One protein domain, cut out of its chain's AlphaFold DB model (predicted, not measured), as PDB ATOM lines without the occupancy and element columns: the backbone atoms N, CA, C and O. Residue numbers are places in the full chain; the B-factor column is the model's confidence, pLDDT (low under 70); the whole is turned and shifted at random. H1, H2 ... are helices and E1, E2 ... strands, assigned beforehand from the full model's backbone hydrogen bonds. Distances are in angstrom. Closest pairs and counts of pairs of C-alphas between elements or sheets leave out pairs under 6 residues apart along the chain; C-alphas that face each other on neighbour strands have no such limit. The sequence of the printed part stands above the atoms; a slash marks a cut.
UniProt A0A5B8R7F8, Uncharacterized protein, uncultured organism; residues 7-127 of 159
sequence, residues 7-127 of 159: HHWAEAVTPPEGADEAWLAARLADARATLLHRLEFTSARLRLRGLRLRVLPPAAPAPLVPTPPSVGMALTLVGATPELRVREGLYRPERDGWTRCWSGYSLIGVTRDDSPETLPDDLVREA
ATOM      1  N   HIS A   7     335.788 220.485 406.236       76.69
ATOM      2  CA  HIS A   7     336.797 220.940 405.288       76.69
ATOM      3  C   HIS A   7     338.133 220.241 405.552       76.69
ATOM      4  O   HIS A   7     338.674 220.302 406.649       76.69
ATOM      5  N   HIS A   8     338.686 219.610 404.523       82.88
ATOM      6  CA  HIS A   8     340.056 219.124 404.500       82.88
ATOM      7  C   HIS A   8     340.910 220.062 403.643       82.88
ATOM      8  O   HIS A   8     340.518 220.391 402.521       82.88
ATOM      9  N   TRP A   9     342.061 220.471 404.170       85.25
ATOM     10  CA  TRP A   9     343.075 221.246 403.461       85.25
ATOM     11  C   TRP A   9     344.339 220.412 403.274       85.25
ATOM     12  O   TRP A   9     344.737 219.677 404.180       85.25
ATOM     13  N   ALA A  10     344.963 220.560 402.113       87.38
ATOM     14  CA  ALA A  10     346.291 220.046 401.826       87.38
ATOM     15  C   ALA A  10     347.059 221.070 400.986       87.38
ATOM     16  O   ALA A  10     346.493 221.677 400.077       87.38
ATOM     17  N   GLU A  11     348.351 221.222 401.247       91.38
ATOM     18  CA  GLU A  11     349.261 222.010 400.418       91.38
ATOM     19  C   GLU A  11     350.295 221.085 399.770       91.38
ATOM     20  O   GLU A  11     350.749 220.113 400.374       91.38
ATOM     21  N   ALA A  12     350.663 221.379 398.524       90.12
ATOM     22  CA  ALA A  12     351.737 220.695 397.821       90.12
ATOM     23  C   ALA A  12     352.700 221.709 397.202       90.12
ATOM     24  O   ALA A  12     352.279 222.640 396.514       90.12
ATOM     25  N   VAL A  13     354.001 221.494 397.411       93.75
ATOM     26  CA  VAL A  13     355.057 222.243 396.720       93.75
ATOM     27  C   VAL A  13     355.068 221.825 395.253       93.75
ATOM     28  O   VAL A  13     355.103 220.631 394.944       93.75
ATOM     29  N   THR A  14     355.027 222.803 394.355       91.38
ATOM     30  CA  THR A  14     355.045 222.559 392.913       91.38
ATOM     31  C   THR A  14     356.446 222.126 392.486       91.38
ATOM     32  O   THR A  14     357.423 222.773 392.879       91.38
ATOM     33  N   PRO A  15     356.590 221.049 391.697       90.50
ATOM     34  CA  PRO A  15     357.904 220.601 391.281       90.50
ATOM     35  C   PRO A  15     358.486 221.521 390.185       90.50
ATOM     36  O   PRO A  15     357.740 222.280 389.558       90.50
ATOM     37  N   PRO A  16     359.811 221.487 389.941       86.06
ATOM     38  CA  PRO A  16     360.476 222.386 388.990       86.06
ATOM     39  C   PRO A  16     359.953 222.292 387.549       86.06
ATOM     40  O   PRO A  16     359.940 223.293 386.835       86.06
ATOM     41  N   GLU A  17     359.520 221.106 387.123       86.75
ATOM     42  CA  GLU A  17     358.894 220.843 385.822       86.75
ATOM     43  C   GLU A  17     357.487 221.448 385.682       86.75
ATOM     44  O   GLU A  17     356.983 221.599 384.569       86.75
ATOM     45  N   GLY A  18     356.880 221.849 386.802       87.44
ATOM     46  CA  GLY A  18     355.609 222.554 386.882       87.44
ATOM     47  C   GLY A  18     354.425 221.713 387.363       87.44
ATOM     48  O   GLY A  18     354.548 220.543 387.711       87.44
ATOM     49  N   ALA A  19     353.252 222.347 387.421       89.31
ATOM     50  CA  ALA A  19     351.993 221.729 387.840       89.31
ATOM     51  C   ALA A  19     351.125 221.402 386.616       89.31
ATOM     52  O   ALA A  19     350.196 222.149 386.286       89.31
ATOM     53  N   ASP A  20     351.463 220.318 385.919       92.44
ATOM     54  CA  ASP A  20     350.655 219.826 384.805       92.44
ATOM     55  C   ASP A  20     349.339 219.172 385.276       92.44
ATOM     56  O   ASP A  20     349.081 218.993 386.470       92.44
ATOM     57  N   GLU A  21     348.467 218.846 384.320       93.00
ATOM     58  CA  GLU A  21     347.145 218.270 384.596       93.00
ATOM     59  C   GLU A  21     347.242 216.935 385.352       93.00
ATOM     60  O   GLU A  21     346.477 216.692 386.290       93.00
ATOM     61  N   ALA A  22     348.207 216.083 384.989       93.06
ATOM     62  CA  ALA A  22     348.397 214.775 385.609       93.06
ATOM     63  C   ALA A  22     348.864 214.904 387.065       93.06
ATOM     64  O   ALA A  22     348.349 214.214 387.951       93.06
ATOM     65  N   TRP A  23     349.796 215.818 387.332       94.50
ATOM     66  CA  TRP A  23     350.286 216.114 388.670       94.50
ATOM     67  C   TRP A  23     349.182 216.700 389.553       94.50
ATOM     68  O   TRP A  23     348.981 216.230 390.676       94.50
ATOM     69  N   LEU A  24     348.409 217.665 389.044       94.44
ATOM     70  CA  LEU A  24     347.283 218.243 389.782       94.44
ATOM     71  C   LEU A  24     346.213 217.186 390.096       94.44
ATOM     72  O   LEU A  24     345.718 217.122 391.223       94.44
ATOM     73  N   ALA A  25     345.886 216.326 389.128       93.50
ATOM     74  CA  ALA A  25     344.950 215.224 389.326       93.50
ATOM     75  C   ALA A  25     345.446 214.228 390.389       93.50
ATOM     76  O   ALA A  25     344.654 213.780 391.223       93.50
ATOM     77  N   ALA A  26     346.746 213.917 390.403       94.81
ATOM     78  CA  ALA A  26     347.359 213.059 391.414       94.81
ATOM     79  C   ALA A  26     347.300 213.692 392.813       94.81
ATOM     80  O   ALA A  26     346.892 213.033 393.767       94.81
ATOM     81  N   ARG A  27     347.608 214.987 392.945       94.50
ATOM     82  CA  ARG A  27     347.530 215.697 394.233       94.50
ATOM     83  C   ARG A  27     346.106 215.777 394.779       94.50
ATOM     84  O   ARG A  27     345.888 215.497 395.957       94.50
ATOM     85  N   LEU A  28     345.118 216.040 393.923       94.12
ATOM     86  CA  LEU A  28     343.706 215.944 394.307       94.12
ATOM     87  C   LEU A  28     343.318 214.509 394.701       94.12
ATOM     88  O   LEU A  28     342.497 214.318 395.600       94.12
ATOM     89  N   ALA A  29     343.913 213.487 394.076       94.50
ATOM     90  CA  ALA A  29     343.704 212.096 394.468       94.50
ATOM     91  C   ALA A  29     344.245 211.767 395.857       94.50
ATOM     92  O   ALA A  29     343.532 211.136 396.641       94.50
ATOM     93  N   ASP A  30     345.438 212.254 396.180       94.06
ATOM     94  CA  ASP A  30     346.051 212.096 397.498       94.06
ATOM     95  C   ASP A  30     345.226 212.813 398.581       94.06
ATOM     96  O   ASP A  30     344.929 212.243 399.637       94.06
ATOM     97  N   ALA A  31     344.762 214.036 398.297       91.38
ATOM     98  CA  ALA A  31     343.889 214.790 399.196       91.38
ATOM     99  C   ALA A  31     342.545 214.070 399.425       91.38
ATOM    100  O   ALA A  31     342.065 213.973 400.557       91.38
ATOM    101  N   ARG A  32     341.952 213.480 398.375       93.50
ATOM    102  CA  ARG A  32     340.746 212.639 398.502       93.50
ATOM    103  C   ARG A  32     340.997 211.399 399.352       93.50
ATOM    104  O   ARG A  32     340.163 211.069 400.191       93.50
ATOM    105  N   ALA A  33     342.114 210.706 399.145       91.56
ATOM    106  CA  ALA A  33     342.462 209.529 399.936       91.56
ATOM    107  C   ALA A  33     342.620 209.887 401.423       91.56
ATOM    108  O   ALA A  33     342.100 209.180 402.286       91.56
ATOM    109  N   THR A  34     343.249 211.028 401.710       89.44
ATOM    110  CA  THR A  34     343.413 211.558 403.071       89.44
ATOM    111  C   THR A  34     342.070 211.916 403.704       89.44
ATOM    112  O   THR A  34     341.795 211.507 404.832       89.44
ATOM    113  N   LEU A  35     341.189 212.608 402.970       88.81
ATOM    114  CA  LEU A  35     339.819 212.882 403.411       88.81
ATOM    115  C   LEU A  35     339.085 211.588 403.783       88.81
ATOM    116  O   LEU A  35     338.508 211.498 404.862       88.81
ATOM    117  N   LEU A  36     339.115 210.578 402.910       90.19
ATOM    118  CA  LEU A  36     338.430 209.308 403.156       90.19
ATOM    119  C   LEU A  36     339.012 208.553 404.345       90.19
ATOM    120  O   LEU A  36     338.260 207.954 405.107       90.19
ATOM    121  N   HIS A  37     340.329 208.612 404.538       87.56
ATOM    122  CA  HIS A  37     340.965 208.044 405.718       87.56
ATOM    123  C   HIS A  37     340.461 208.708 407.007       87.56
ATOM    124  O   HIS A  37     340.087 208.002 407.938       87.56
ATOM    125  N   ARG A  38     340.366 210.047 407.035       84.00
ATOM    126  CA  ARG A  38     339.834 210.803 408.185       84.00
ATOM    127  C   ARG A  38     338.355 210.532 408.459       84.00
ATOM    128  O   ARG A  38     337.937 210.538 409.607       84.00
ATOM    129  N   LEU A  39     337.573 210.269 407.415       85.19
ATOM    130  CA  LEU A  39     336.178 209.842 407.541       85.19
ATOM    131  C   LEU A  39     336.043 208.345 407.892       85.19
ATOM    132  O   LEU A  39     334.936 207.821 407.858       85.19
ATOM    133  N   GLU A  40     337.149 207.639 408.161       85.06
ATOM    134  CA  GLU A  40     337.215 206.187 408.394       85.06
ATOM    135  C   GLU A  40     336.644 205.324 407.248       85.06
ATOM    136  O   GLU A  40     336.376 204.125 407.388       85.06
ATOM    137  N   PHE A  41     336.539 205.913 406.059       85.06
ATOM    138  CA  PHE A  41     336.111 205.291 404.811       85.06
ATOM    139  C   PHE A  41     337.271 204.534 404.149       85.06
ATOM    140  O   PHE A  41     337.727 204.834 403.044       85.06
ATOM    141  N   THR A  42     337.783 203.522 404.846       82.12
ATOM    142  CA  THR A  42     338.942 202.747 404.386       82.12
ATOM    143  C   THR A  42     338.541 201.544 403.531       82.12
ATOM    144  O   THR A  42     337.498 200.914 403.730       82.12
ATOM    145  N   SER A  43     339.418 201.147 402.601       81.44
ATOM    146  CA  SER A  43     339.208 199.942 401.787       81.44
ATOM    147  C   SER A  43     339.058 198.676 402.633       81.44
ATOM    148  O   SER A  43     338.313 197.780 402.249       81.44
ATOM    149  N   ALA A  44     339.733 198.592 403.784       84.62
ATOM    150  CA  ALA A  44     339.614 197.455 404.694       84.62
ATOM    151  C   ALA A  44     338.185 197.325 405.241       84.62
ATOM    152  O   ALA A  44     337.588 196.251 405.153       84.62
ATOM    153  N   ARG A  45     337.604 198.433 405.718       86.19
ATOM    154  CA  ARG A  45     336.238 198.466 406.254       86.19
ATOM    155  C   ARG A  45     335.189 198.109 405.199       86.19
ATOM    156  O   ARG A  45     334.264 197.354 405.486       86.19
ATOM    157  N   LEU A  46     335.353 198.600 403.971       90.19
ATOM    158  CA  LEU A  46     334.450 198.282 402.859       90.19
ATOM    159  C   LEU A  46     334.543 196.808 402.436       90.19
ATOM    160  O   LEU A  46     333.516 196.159 402.224       90.19
ATOM    161  N   ARG A  47     335.758 196.244 402.390       90.06
ATOM    162  CA  ARG A  47     335.983 194.837 402.016       90.06
ATOM    163  C   ARG A  47     335.293 193.850 402.955       90.06
ATOM    164  O   ARG A  47     334.776 192.850 402.471       90.06
ATOM    165  N   LEU A  48     335.197 194.154 404.255       89.06
ATOM    166  CA  LEU A  48     334.443 193.336 405.221       89.06
ATOM    167  C   LEU A  48     332.950 193.194 404.867       89.06
ATOM    168  O   LEU A  48     332.283 192.298 405.371       89.06
ATOM    169  N   ARG A  49     332.424 194.059 403.991       89.06
ATOM    170  CA  ARG A  49     331.026 194.069 403.525       89.06
ATOM    171  C   ARG A  49     330.868 193.601 402.076       89.06
ATOM    172  O   ARG A  49     329.775 193.695 401.509       89.06
ATOM    173  N   GLY A  50     331.957 193.135 401.460       93.81
ATOM    174  CA  GLY A  50     332.012 192.838 400.029       93.81
ATOM    175  C   GLY A  50     331.861 194.083 399.149       93.81
ATOM    176  O   GLY A  50     331.392 193.971 398.024       93.81
ATOM    177  N   LEU A  51     332.214 195.265 399.668       94.44
ATOM    178  CA  LEU A  51     332.123 196.534 398.951       94.44
ATOM    179  C   LEU A  51     333.506 197.023 398.514       94.44
ATOM    180  O   LEU A  51     334.522 196.782 399.176       94.44
ATOM    181  N   ARG A  52     333.537 197.770 397.413       93.81
ATOM    182  CA  ARG A  52     334.704 198.504 396.915       93.81
ATOM    183  C   ARG A  52     334.385 199.989 396.849       93.81
ATOM    184  O   ARG A  52     333.237 200.371 396.658       93.81
ATOM    185  N   LEU A  53     335.403 200.826 397.016       92.69
ATOM    186  CA  LEU A  53     335.257 202.269 396.866       92.69
ATOM    187  C   LEU A  53     335.134 202.621 395.379       92.69
ATOM    188  O   LEU A  53     335.923 202.141 394.566       92.69
ATOM    189  N   ARG A  54     334.197 203.509 395.045       93.31
ATOM    190  CA  ARG A  54     334.060 204.103 393.715       93.31
ATOM    191  C   ARG A  54     334.218 205.610 393.827       93.31
ATOM    192  O   ARG A  54     333.436 206.258 394.515       93.31
ATOM    193  N   VAL A  55     335.198 206.167 393.125       93.19
ATOM    194  CA  VAL A  55     335.422 207.615 393.062       93.19
ATOM    195  C   VAL A  55     335.160 208.079 391.638       93.19
ATOM    196  O   VAL A  55     335.797 207.597 390.707       93.19
ATOM    197  N   LEU A  56     334.228 209.012 391.481       94.19
ATOM    198  CA  LEU A  56     334.022 209.772 390.256       94.19
ATOM    199  C   LEU A  56     334.588 211.178 390.482       94.19
ATOM    200  O   LEU A  56     333.884 212.026 391.045       94.19
ATOM    201  N   PRO A  57     335.863 211.419 390.130       90.44
ATOM    202  CA  PRO A  57     336.442 212.746 390.238       90.44
ATOM    203  C   PRO A  57     335.845 213.688 389.178       90.44
ATOM    204  O   PRO A  57     335.349 213.220 388.146       90.44
ATOM    205  N   PRO A  58     335.905 215.012 389.392       89.19
ATOM    206  CA  PRO A  58     335.604 215.974 388.339       89.19
ATOM    207  C   PRO A  58     336.634 215.881 387.204       89.19
ATOM    208  O   PRO A  58     337.681 215.246 387.339       89.19
ATOM    209  N   ALA A  59     336.351 216.565 386.091       87.56
ATOM    210  CA  ALA A  59     337.354 216.789 385.055       87.56
ATOM    211  C   ALA A  59     338.605 217.425 385.674       87.56
ATOM    212  O   ALA A  59     338.490 218.320 386.520       87.56
ATOM    213  N   ALA A  60     339.779 216.946 385.266       83.31
ATOM    214  CA  ALA A  60     341.026 217.411 385.839       83.31
ATOM    215  C   ALA A  60     341.207 218.926 385.602       83.31
ATOM    216  O   ALA A  60     340.768 219.470 384.583       83.31
ATOM    217  N   PRO A  61     341.795 219.638 386.571       90.62
ATOM    218  CA  PRO A  61     342.096 221.053 386.429       90.62
ATOM    219  C   PRO A  61     343.128 221.280 385.325       90.62
ATOM    220  O   PRO A  61     344.129 220.571 385.240       90.62
ATOM    221  N   ALA A  62     342.910 222.319 384.519       89.38
ATOM    222  CA  ALA A  62     343.910 222.766 383.559       89.38
ATOM    223  C   ALA A  62     345.203 223.206 384.283       89.38
ATOM    224  O   ALA A  62     345.124 223.696 385.418       89.38
ATOM    225  N   PRO A  63     346.376 223.096 383.630       89.88
ATOM    226  CA  PRO A  63     347.640 223.552 384.195       89.88
ATOM    227  C   PRO A  63     347.587 225.016 384.645       89.88
ATOM    228  O   PRO A  63     346.996 225.875 383.983       89.88
ATOM    229  N   LEU A  64     348.234 225.316 385.771       84.94
ATOM    230  CA  LEU A  64     348.256 226.667 386.329       84.94
ATOM    231  C   LEU A  64     349.369 227.499 385.681       84.94
ATOM    232  O   LEU A  64     350.549 227.160 385.788       84.94
ATOM    233  N   VAL A  65     348.987 228.609 385.039       86.19
ATOM    234  CA  VAL A  65     349.908 229.547 384.378       86.19
ATOM    235  C   VAL A  65     349.680 230.977 384.901       86.19
ATOM    236  O   VAL A  65     348.550 231.470 384.839       86.19
ATOM    237  N   PRO A  66     350.720 231.677 385.397       86.81
ATOM    238  CA  PRO A  66     352.066 231.163 385.661       86.81
ATOM    239  C   PRO A  66     352.054 230.070 386.740       86.81
ATOM    240  O   PRO A  66     351.171 230.046 387.598       86.81
ATOM    241  N   THR A  67     353.039 229.174 386.683       89.06
ATOM    242  CA  THR A  67     353.178 228.076 387.642       89.06
ATOM    243  C   THR A  67     353.512 228.625 389.031       89.06
ATOM    244  O   THR A  67     354.544 229.281 389.187       89.06
ATOM    245  N   PRO A  68     352.658 228.400 390.046       89.00
ATOM    246  CA  PRO A  68     352.916 228.883 391.394       89.00
ATOM    247  C   PRO A  68     353.945 227.994 392.116       89.00
ATOM    248  O   PRO A  68     354.067 226.818 391.773       89.00
ATOM    249  N   PRO A  69     354.647 228.504 393.146       90.06
ATOM    250  CA  PRO A  69     355.607 227.713 393.930       90.06
ATOM    251  C   PRO A  69     354.941 226.612 394.772       90.06
ATOM    252  O   PRO A  69     355.568 225.601 395.077       90.06
ATOM    253  N   SER A  70     353.670 226.790 395.132       92.88
ATOM    254  CA  SER A  70     352.847 225.773 395.783       92.88
ATOM    255  C   SER A  70     351.392 225.881 395.336       92.88
ATOM    256  O   SER A  70     350.973 226.880 394.739       92.88
ATOM    257  N   VAL A  71     350.618 224.835 395.612       92.88
ATOM    258  CA  VAL A  71     349.171 224.795 395.395       92.88
ATOM    259  C   VAL A  71     348.469 224.338 396.664       92.88
ATOM    260  O   VAL A  71     348.897 223.394 397.326       92.88
ATOM    261  N   GLY A  72     347.360 224.996 396.968       93.19
ATOM    262  CA  GLY A  72     346.455 224.624 398.040       93.19
ATOM    263  C   GLY A  72     345.261 223.853 397.493       93.19
ATOM    264  O   GLY A  72     344.733 224.176 396.428       93.19
ATOM    265  N   MET A  73     344.813 222.841 398.221       92.69
ATOM    266  CA  MET A  73     343.673 221.995 397.888       92.69
ATOM    267  C   MET A  73     342.690 222.008 399.048       92.69
ATOM    268  O   MET A  73     343.035 221.610 400.156       92.69
ATOM    269  N   ALA A  74     341.449 222.413 398.785       91.25
ATOM    270  CA  ALA A  74     340.366 222.315 399.755       91.25
ATOM    271  C   ALA A  74     339.323 221.301 399.282       91.25
ATOM    272  O   ALA A  74     338.732 221.462 398.212       91.25
ATOM    273  N   LEU A  75     339.053 220.288 400.100       90.88
ATOM    274  CA  LEU A  75     337.993 219.312 399.886       90.88
ATOM    275  C   LEU A  75     336.938 219.499 400.971       90.88
ATOM    276  O   LEU A  75     337.217 219.369 402.156       90.88
ATOM    277  N   THR A  76     335.718 219.830 400.571       88.50
ATOM    278  CA  THR A  76     334.602 220.080 401.485       88.50
ATOM    279  C   THR A  76     333.554 218.994 401.323       88.50
ATOM    280  O   THR A  76     332.972 218.875 400.245       88.50
ATOM    281  N   LEU A  77     333.265 218.237 402.379       88.69
ATOM    282  CA  LEU A  77     332.120 217.331 402.380       88.69
ATOM    283  C   LEU A  77     330.837 218.173 402.437       88.69
ATOM    284  O   LEU A  77     330.661 218.970 403.353       88.69
ATOM    285  N   VAL A  78     329.956 218.019 401.447       87.94
ATOM    286  CA  VAL A  78     328.703 218.797 401.319       87.94
ATOM    287  C   VAL A  78     327.451 217.920 401.239       87.94
ATOM    288  O   VAL A  78     326.335 218.428 401.166       87.94
ATOM    289  N   GLY A  79     327.615 216.598 401.235       87.75
ATOM    290  CA  GLY A  79     326.522 215.633 401.266       87.75
ATOM    291  C   GLY A  79     327.044 214.221 401.497       87.75
ATOM    292  O   GLY A  79     328.201 213.941 401.193       87.75
ATOM    293  N   ALA A  80     326.200 213.344 402.038       88.25
ATOM    294  CA  ALA A  80     326.569 211.968 402.385       88.25
ATOM    295  C   ALA A  80     325.584 210.903 401.863       88.25
ATOM    296  O   ALA A  80     325.756 209.723 402.149       88.25
ATOM    297  N   THR A  81     324.545 211.294 401.117       86.25
ATOM    298  CA  THR A  81     323.490 210.384 400.639       86.25
ATOM    299  C   THR A  81     323.101 210.713 399.193       86.25
ATOM    300  O   THR A  81     322.933 211.895 398.875       86.25
ATOM    301  N   PRO A  82     322.926 209.706 398.310       86.44
ATOM    302  CA  PRO A  82     323.214 208.271 398.505       86.44
ATOM    303  C   PRO A  82     324.718 207.938 398.475       86.44
ATOM    304  O   PRO A  82     325.120 206.831 398.821       86.44
ATOM    305  N   GLU A  83     325.534 208.906 398.070       92.00
ATOM    306  CA  GLU A  83     326.991 208.863 398.001       92.00
ATOM    307  C   GLU A  83     327.572 210.131 398.645       92.00
ATOM    308  O   GLU A  83     326.857 211.128 398.826       92.00
ATOM    309  N   LEU A  84     328.857 210.115 399.003       92.50
ATOM    310  CA  LEU A  84     329.516 211.313 399.504       92.50
ATOM    311  C   LEU A  84     329.662 212.308 398.354       92.50
ATOM    312  O   LEU A  84     330.139 211.970 397.269       92.50
ATOM    313  N   ARG A  85     329.280 213.554 398.611       92.69
ATOM    314  CA  ARG A  85     329.463 214.678 397.695       92.69
ATOM    315  C   ARG A  85     330.542 215.571 398.265       92.69
ATOM    316  O   ARG A  85     330.364 216.142 399.341       92.69
ATOM    317  N   VAL A  86     331.645 215.697 397.539       92.44
ATOM    318  CA  VAL A  86     332.802 216.483 397.966       92.44
ATOM    319  C   VAL A  86     333.018 217.610 396.972       92.44
ATOM    320  O   VAL A  86     333.259 217.371 395.794       92.44
ATOM    321  N   ARG A  87     332.927 218.851 397.442       92.44
ATOM    322  CA  ARG A  87     333.334 220.020 396.666       92.44
ATOM    323  C   ARG A  87     334.845 220.159 396.753       92.44
ATOM    324  O   ARG A  87     335.381 220.259 397.851       92.44
ATOM    325  N   GLU A  88     335.506 220.230 395.614       93.25
ATOM    326  CA  GLU A  88     336.949 220.400 395.511       93.25
ATOM    327  C   GLU A  88     337.279 221.822 395.063       93.25
ATOM    328  O   GLU A  88     336.534 222.446 394.300       93.25
ATOM    329  N   GLY A  89     338.403 222.346 395.532       91.69
ATOM    330  CA  GLY A  89     338.940 223.613 395.072       91.69
ATOM    331  C   GLY A  89     340.455 223.591 395.071       91.69
ATOM    332  O   GLY A  89     341.061 223.106 396.024       91.69
ATOM    333  N   LEU A  90     341.039 224.156 394.019       92.69
ATOM    334  CA  LEU A  90     342.459 224.473 393.973       92.69
ATOM    335  C   LEU A  90     342.660 225.959 394.189       92.69
ATOM    336  O   LEU A  90     341.885 226.788 393.700       92.69
ATOM    337  N   TYR A  91     343.724 226.272 394.905       91.88
ATOM    338  CA  TYR A  91     344.087 227.608 395.303       91.88
ATOM    339  C   TYR A  91     345.539 227.858 394.944       91.88
ATOM    340  O   TYR A  91     346.404 227.004 395.137       91.88
ATOM    341  N   ARG A  92     345.799 229.059 394.443       90.12
ATOM    342  CA  ARG A  92     347.150 229.562 394.238       90.12
ATOM    343  C   ARG A  92     347.501 230.561 395.342       90.12
ATOM    344  O   ARG A  92     346.602 231.299 395.772       90.12
ATOM    345  N   PRO A  93     348.765 230.601 395.783       88.44
ATOM    346  CA  PRO A  93     349.225 231.620 396.705       88.44
ATOM    347  C   PRO A  93     349.244 232.984 396.004       88.44
ATOM    348  O   PRO A  93     349.607 233.113 394.835       88.44
ATOM    349  N   GLU A  94     348.833 234.003 396.739       85.62
ATOM    350  CA  GLU A  94     348.858 235.424 396.404       85.62
ATOM    351  C   GLU A  94     349.534 236.178 397.557       85.62
ATOM    352  O   GLU A  94     349.762 235.619 398.630       85.62
ATOM    353  N   ARG A  95     349.823 237.471 397.366       83.00
ATOM    354  CA  ARG A  95     350.521 238.304 398.365       83.00
ATOM    355  C   ARG A  95     349.924 238.216 399.777       83.00
ATOM    356  O   ARG A  95     350.680 238.143 400.737       83.00
ATOM    357  N   ASP A  96     348.596 238.223 399.876       79.75
ATOM    358  CA  ASP A  96     347.866 238.300 401.148       79.75
ATOM    359  C   ASP A  96     346.990 237.052 401.402       79.75
ATOM    360  O   ASP A  96     345.971 237.134 402.086       79.75
ATOM    361  N   GLY A  97     347.347 235.897 400.825       82.00
ATOM    362  CA  GLY A  97     346.681 234.622 401.114       82.00
ATOM    363  C   GLY A  97     346.438 233.753 399.886       82.00
ATOM    364  O   GLY A  97     347.234 233.726 398.956       82.00
ATOM    365  N   TRP A  98     345.323 233.027 399.882       86.69
ATOM    366  CA  TRP A  98     345.009 232.027 398.864       86.69
ATOM    367  C   TRP A  98     343.838 232.467 397.986       86.69
ATOM    368  O   TRP A  98     342.775 232.842 398.485       86.69
ATOM    369  N   THR A  99     343.995 232.369 396.665       86.62
ATOM    370  CA  THR A  99     342.905 232.621 395.711       86.62
ATOM    371  C   THR A  99     342.530 231.346 394.982       86.62
ATOM    372  O   THR A  99     343.380 230.681 394.391       86.62
ATOM    373  N   ARG A 100     341.234 231.014 394.992       89.88
ATOM    374  CA  ARG A 100     340.712 229.847 394.281       89.88
ATOM    375  C   ARG A 100     340.856 230.041 392.774       89.88
ATOM    376  O   ARG A 100     340.280 230.979 392.227       89.88
ATOM    377  N   CYS A 101     341.563 229.136 392.115       88.94
ATOM    378  CA  CYS A 101     341.771 229.141 390.667       88.94
ATOM    379  C   CYS A 101     340.964 228.059 389.938       88.94
ATOM    380  O   CYS A 101     340.723 228.187 388.742       88.94
ATOM    381  N   TRP A 102     340.499 227.027 390.644       93.62
ATOM    382  CA  TRP A 102     339.659 225.976 390.070       93.62
ATOM    383  C   TRP A 102     338.692 225.410 391.115       93.62
ATOM    384  O   TRP A 102     338.940 225.487 392.322       93.62
ATOM    385  N   SER A 103     337.575 224.855 390.649       92.44
ATOM    386  CA  SER A 103     336.606 224.151 391.487       92.44
ATOM    387  C   SER A 103     335.984 222.973 390.754       92.44
ATOM    388  O   SER A 103     335.659 223.093 389.575       92.44
ATOM    389  N   GLY A 104     335.721 221.897 391.487       92.44
ATOM    390  CA  GLY A 104     335.058 220.703 390.978       92.44
ATOM    391  C   GLY A 104     334.194 220.029 392.039       92.44
ATOM    392  O   GLY A 104     334.120 220.477 393.185       92.44
ATOM    393  N   TYR A 105     333.526 218.948 391.647       93.38
ATOM    394  CA  TYR A 105     332.782 218.087 392.560       93.38
ATOM    395  C   TYR A 105     333.146 216.630 392.307       93.38
ATOM    396  O   TYR A 105     333.024 216.153 391.182       93.38
ATOM    397  N   SER A 106     333.542 215.942 393.372       94.88
ATOM    398  CA  SER A 106     333.709 214.496 393.400       94.88
ATOM    399  C   SER A 106     332.473 213.827 393.978       94.88
ATOM    400  O   SER A 106     331.918 214.274 394.991       94.88
ATOM    401  N   LEU A 107     332.084 212.717 393.359       95.12
ATOM    402  CA  LEU A 107     331.109 211.783 393.909       95.12
ATOM    403  C   LEU A 107     331.845 210.526 394.366       95.12
ATOM    404  O   LEU A 107     332.588 209.916 393.595       95.12
ATOM    405  N   ILE A 108     331.672 210.159 395.633       94.31
ATOM    406  CA  ILE A 108     332.347 209.007 396.227       94.31
ATOM    407  C   ILE A 108     331.298 208.053 396.779       94.31
ATOM    408  O   ILE A 108     330.662 208.316 397.799       94.31
ATOM    409  N   GLY A 109     331.134 206.935 396.086       94.50
ATOM    410  CA  GLY A 109     330.203 205.875 396.435       94.50
ATOM    411  C   GLY A 109     330.917 204.546 396.633       94.50
ATOM    412  O   GLY A 109     332.137 204.473 396.814       94.50
ATOM    413  N   VAL A 110     330.139 203.475 396.567       95.12
ATOM    414  CA  VAL A 110     330.636 202.105 396.667       95.12
ATOM    415  C   VAL A 110     330.088 201.255 395.530       95.12
ATOM    416  O   VAL A 110     329.084 201.598 394.907       95.12
ATOM    417  N   THR A 111     330.769 200.153 395.245       95.62
ATOM    418  CA  THR A 111     330.302 199.121 394.319       95.62
ATOM    419  C   THR A 111     330.336 197.749 394.973       95.62
ATOM    420  O   THR A 111     331.181 197.478 395.833       95.62
ATOM    421  N   ARG A 112     329.440 196.870 394.527       95.88
ATOM    422  CA  ARG A 112     329.474 195.422 394.751       95.88
ATOM    423  C   ARG A 112     329.512 194.762 393.384       95.88
ATOM    424  O   ARG A 112     328.677 195.083 392.547       95.88
ATOM    425  N   ASP A 113     330.506 193.910 393.147       92.94
ATOM    426  CA  ASP A 113     330.684 193.241 391.849       92.94
ATOM    427  C   ASP A 113     330.606 194.234 390.670       92.94
ATOM    428  O   ASP A 113     329.897 194.038 389.688       92.94
ATOM    429  N   ASP A 114     331.287 195.374 390.849       90.56
ATOM    430  CA  ASP A 114     331.371 196.513 389.924       90.56
ATOM    431  C   ASP A 114     330.038 197.232 389.610       90.56
ATOM    432  O   ASP A 114     330.018 198.217 388.872       90.56
ATOM    433  N   SER A 115     328.943 196.841 390.267       94.94
ATOM    434  CA  SER A 115     327.652 197.535 390.224       94.94
ATOM    435  C   SER A 115     327.572 198.621 391.308       94.94
ATOM    436  O   SER A 115     327.901 198.337 392.463       94.94
ATOM    437  N   PRO A 116     327.164 199.866 390.980       94.81
ATOM    438  CA  PRO A 116     326.983 200.929 391.970       94.81
ATOM    439  C   PRO A 116     325.956 200.565 393.045       94.81
ATOM    440  O   PRO A 116     324.871 200.081 392.737       94.81
ATOM    441  N   GLU A 117     326.293 200.863 394.295       94.25
ATOM    442  CA  GLU A 117     325.487 200.586 395.485       94.25
ATOM    443  C   GLU A 117     325.312 201.866 396.312       94.25
ATOM    444  O   GLU A 117     326.130 202.792 396.245       94.25
ATOM    445  N   THR A 118     324.251 201.920 397.119       92.06
ATOM    446  CA  THR A 118     324.071 203.022 398.078       92.06
ATOM    447  C   THR A 118     325.058 202.865 399.230       92.06
ATOM    448  O   THR A 118     325.376 201.746 399.642       92.06
ATOM    449  N   LEU A 119     325.554 203.981 399.770       90.75
ATOM    450  CA  LEU A 119     326.381 203.931 400.969       90.75
ATOM    451  C   LEU A 119     325.617 203.283 402.137       90.75
ATOM    452  O   LEU A 119     324.489 203.687 402.411       90.75
ATOM    453  N   PRO A 120     326.228 202.323 402.857       90.88
ATOM    454  CA  PRO A 120     325.655 201.764 404.078       90.88
ATOM    455  C   PRO A 120     325.251 202.836 405.102       90.88
ATOM    456  O   PRO A 120     325.998 203.786 405.335       90.88
ATOM    457  N   ASP A 121     324.109 202.651 405.768       90.94
ATOM    458  CA  ASP A 121     323.512 203.652 406.668       90.94
ATOM    459  C   ASP A 121     324.416 204.099 407.826       90.94
ATOM    460  O   ASP A 121     324.352 205.245 408.268       90.94
ATOM    461  N   ASP A 122     325.244 203.206 408.367       89.06
ATOM    462  CA  ASP A 122     326.207 203.557 409.414       89.06
ATOM    463  C   ASP A 122     327.288 204.506 408.883       89.06
ATOM    464  O   ASP A 122     327.589 205.508 409.524       89.06
ATOM    465  N   LEU A 123     327.786 204.253 407.672       87.94
ATOM    466  CA  LEU A 123     328.774 205.099 407.014       87.94
ATOM    467  C   LEU A 123     328.184 206.461 406.632       87.94
ATOM    468  O   LEU A 123     328.830 207.495 406.803       87.94
ATOM    469  N   VAL A 124     326.930 206.479 406.166       89.44
ATOM    470  CA  VAL A 124     326.179 207.720 405.931       89.44
ATOM    471  C   VAL A 124     326.043 208.513 407.226       89.44
ATOM    472  O   VAL A 124     326.264 209.720 407.230       89.44
ATOM    473  N   ARG A 125     325.689 207.852 408.331       88.00
ATOM    474  CA  ARG A 125     325.508 208.491 409.639       88.00
ATOM    475  C   ARG A 125     326.804 209.094 410.168       88.00
ATOM    476  O   ARG A 125     326.773 210.212 410.674       88.00
ATOM    477  N   GLU A 126     327.918 208.385 410.029       87.44
ATOM    478  CA  GLU A 126     329.247 208.874 410.406       87.44
ATOM    479  C   GLU A 126     329.650 210.084 409.559       87.44
ATOM    480  O   GLU A 126     329.950 211.141 410.107       87.44
ATOM    481  N   ALA A 127     329.550 209.997 408.231       86.00
ATOM    482  CA  ALA A 127     329.830 211.128 407.344       86.00
ATOM    483  C   ALA A 127     328.888 212.323 407.597       86.00
ATOM    484  O   ALA A 127     329.309 213.480 407.572       86.00
TER     485      ALA A 127
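AT A GLANCE: This is residues 7 to 127 of the 159 residues of an uncharacterized protein of uncultured organism (UniProt A0A5B8R7F8). A long, strongly twisted sheet of six strands curls round one long helix, H1. The longest strand, E5, bends on its way along this elongated body; E2 and E6 pair with it toward one end, where the short helices H2 and H3 graze the sheet. The printed part has 121 residues, running E1 H1 H2 E2 E3 E4 E5 E6 H3, with a branched antiparallel sheet and a mixed class. It is compact, with a radius of gyration of the C-alphas of 15.6 A and spans of 47 by 25 by 20 A.

HOW THE PARTS SIT: Start at E5, residues 97 to 112, which bends by 67 degrees at residue 101. On one side of it find E4, residues 84 to 94, with N 88 and O 104 2.8 A apart, and E6, residues 115 to 117, with N 117 and O 110 3.0 A apart. On the other side is E2, residues 52 to 56, with N 54 and O 109 2.9 A apart. E3, residues 70 to 79, has E4 on one side, with N 74 and O 89 2.9 A apart, and E1, residues 7 to 13, on the other, with N 10 and O 73 2.9 A apart. E3 E4 E5 E6 form a meander of three antiparallel hairpins; E2 E3 E4 E5 form a Greek key, with E2 the antiparallel neighbour of E5. H1, residues 21 to 38, is on the sheet; its closest C-alphas to E1 are Leu 35 and His 8, 6.3 A. H2, residues 43 to 47, and H3, residues 121 to 127, only graze the sheet. In H1, H2 and H3 every O i to N i+4 pair is within hydrogen-bond range.

IN THESE COORDINATES: Find C-alpha 7 at (336.797, 220.940, 405.288), where E1 begins. H1 covers 25.8 A, E3 28.7 A, E4 31.1 A and E5 43.3 A. H3 ends at C-alpha 127, (329.830, 211.128, 407.344).

THE WHOLE: The farthest C-alphas, Arg 95 and Asp 113, are 49.7 A apart. The printed part has no cut; the link E2 to E3, residues 57 to 69, is long. No printed residue is under 70 in pLDDT.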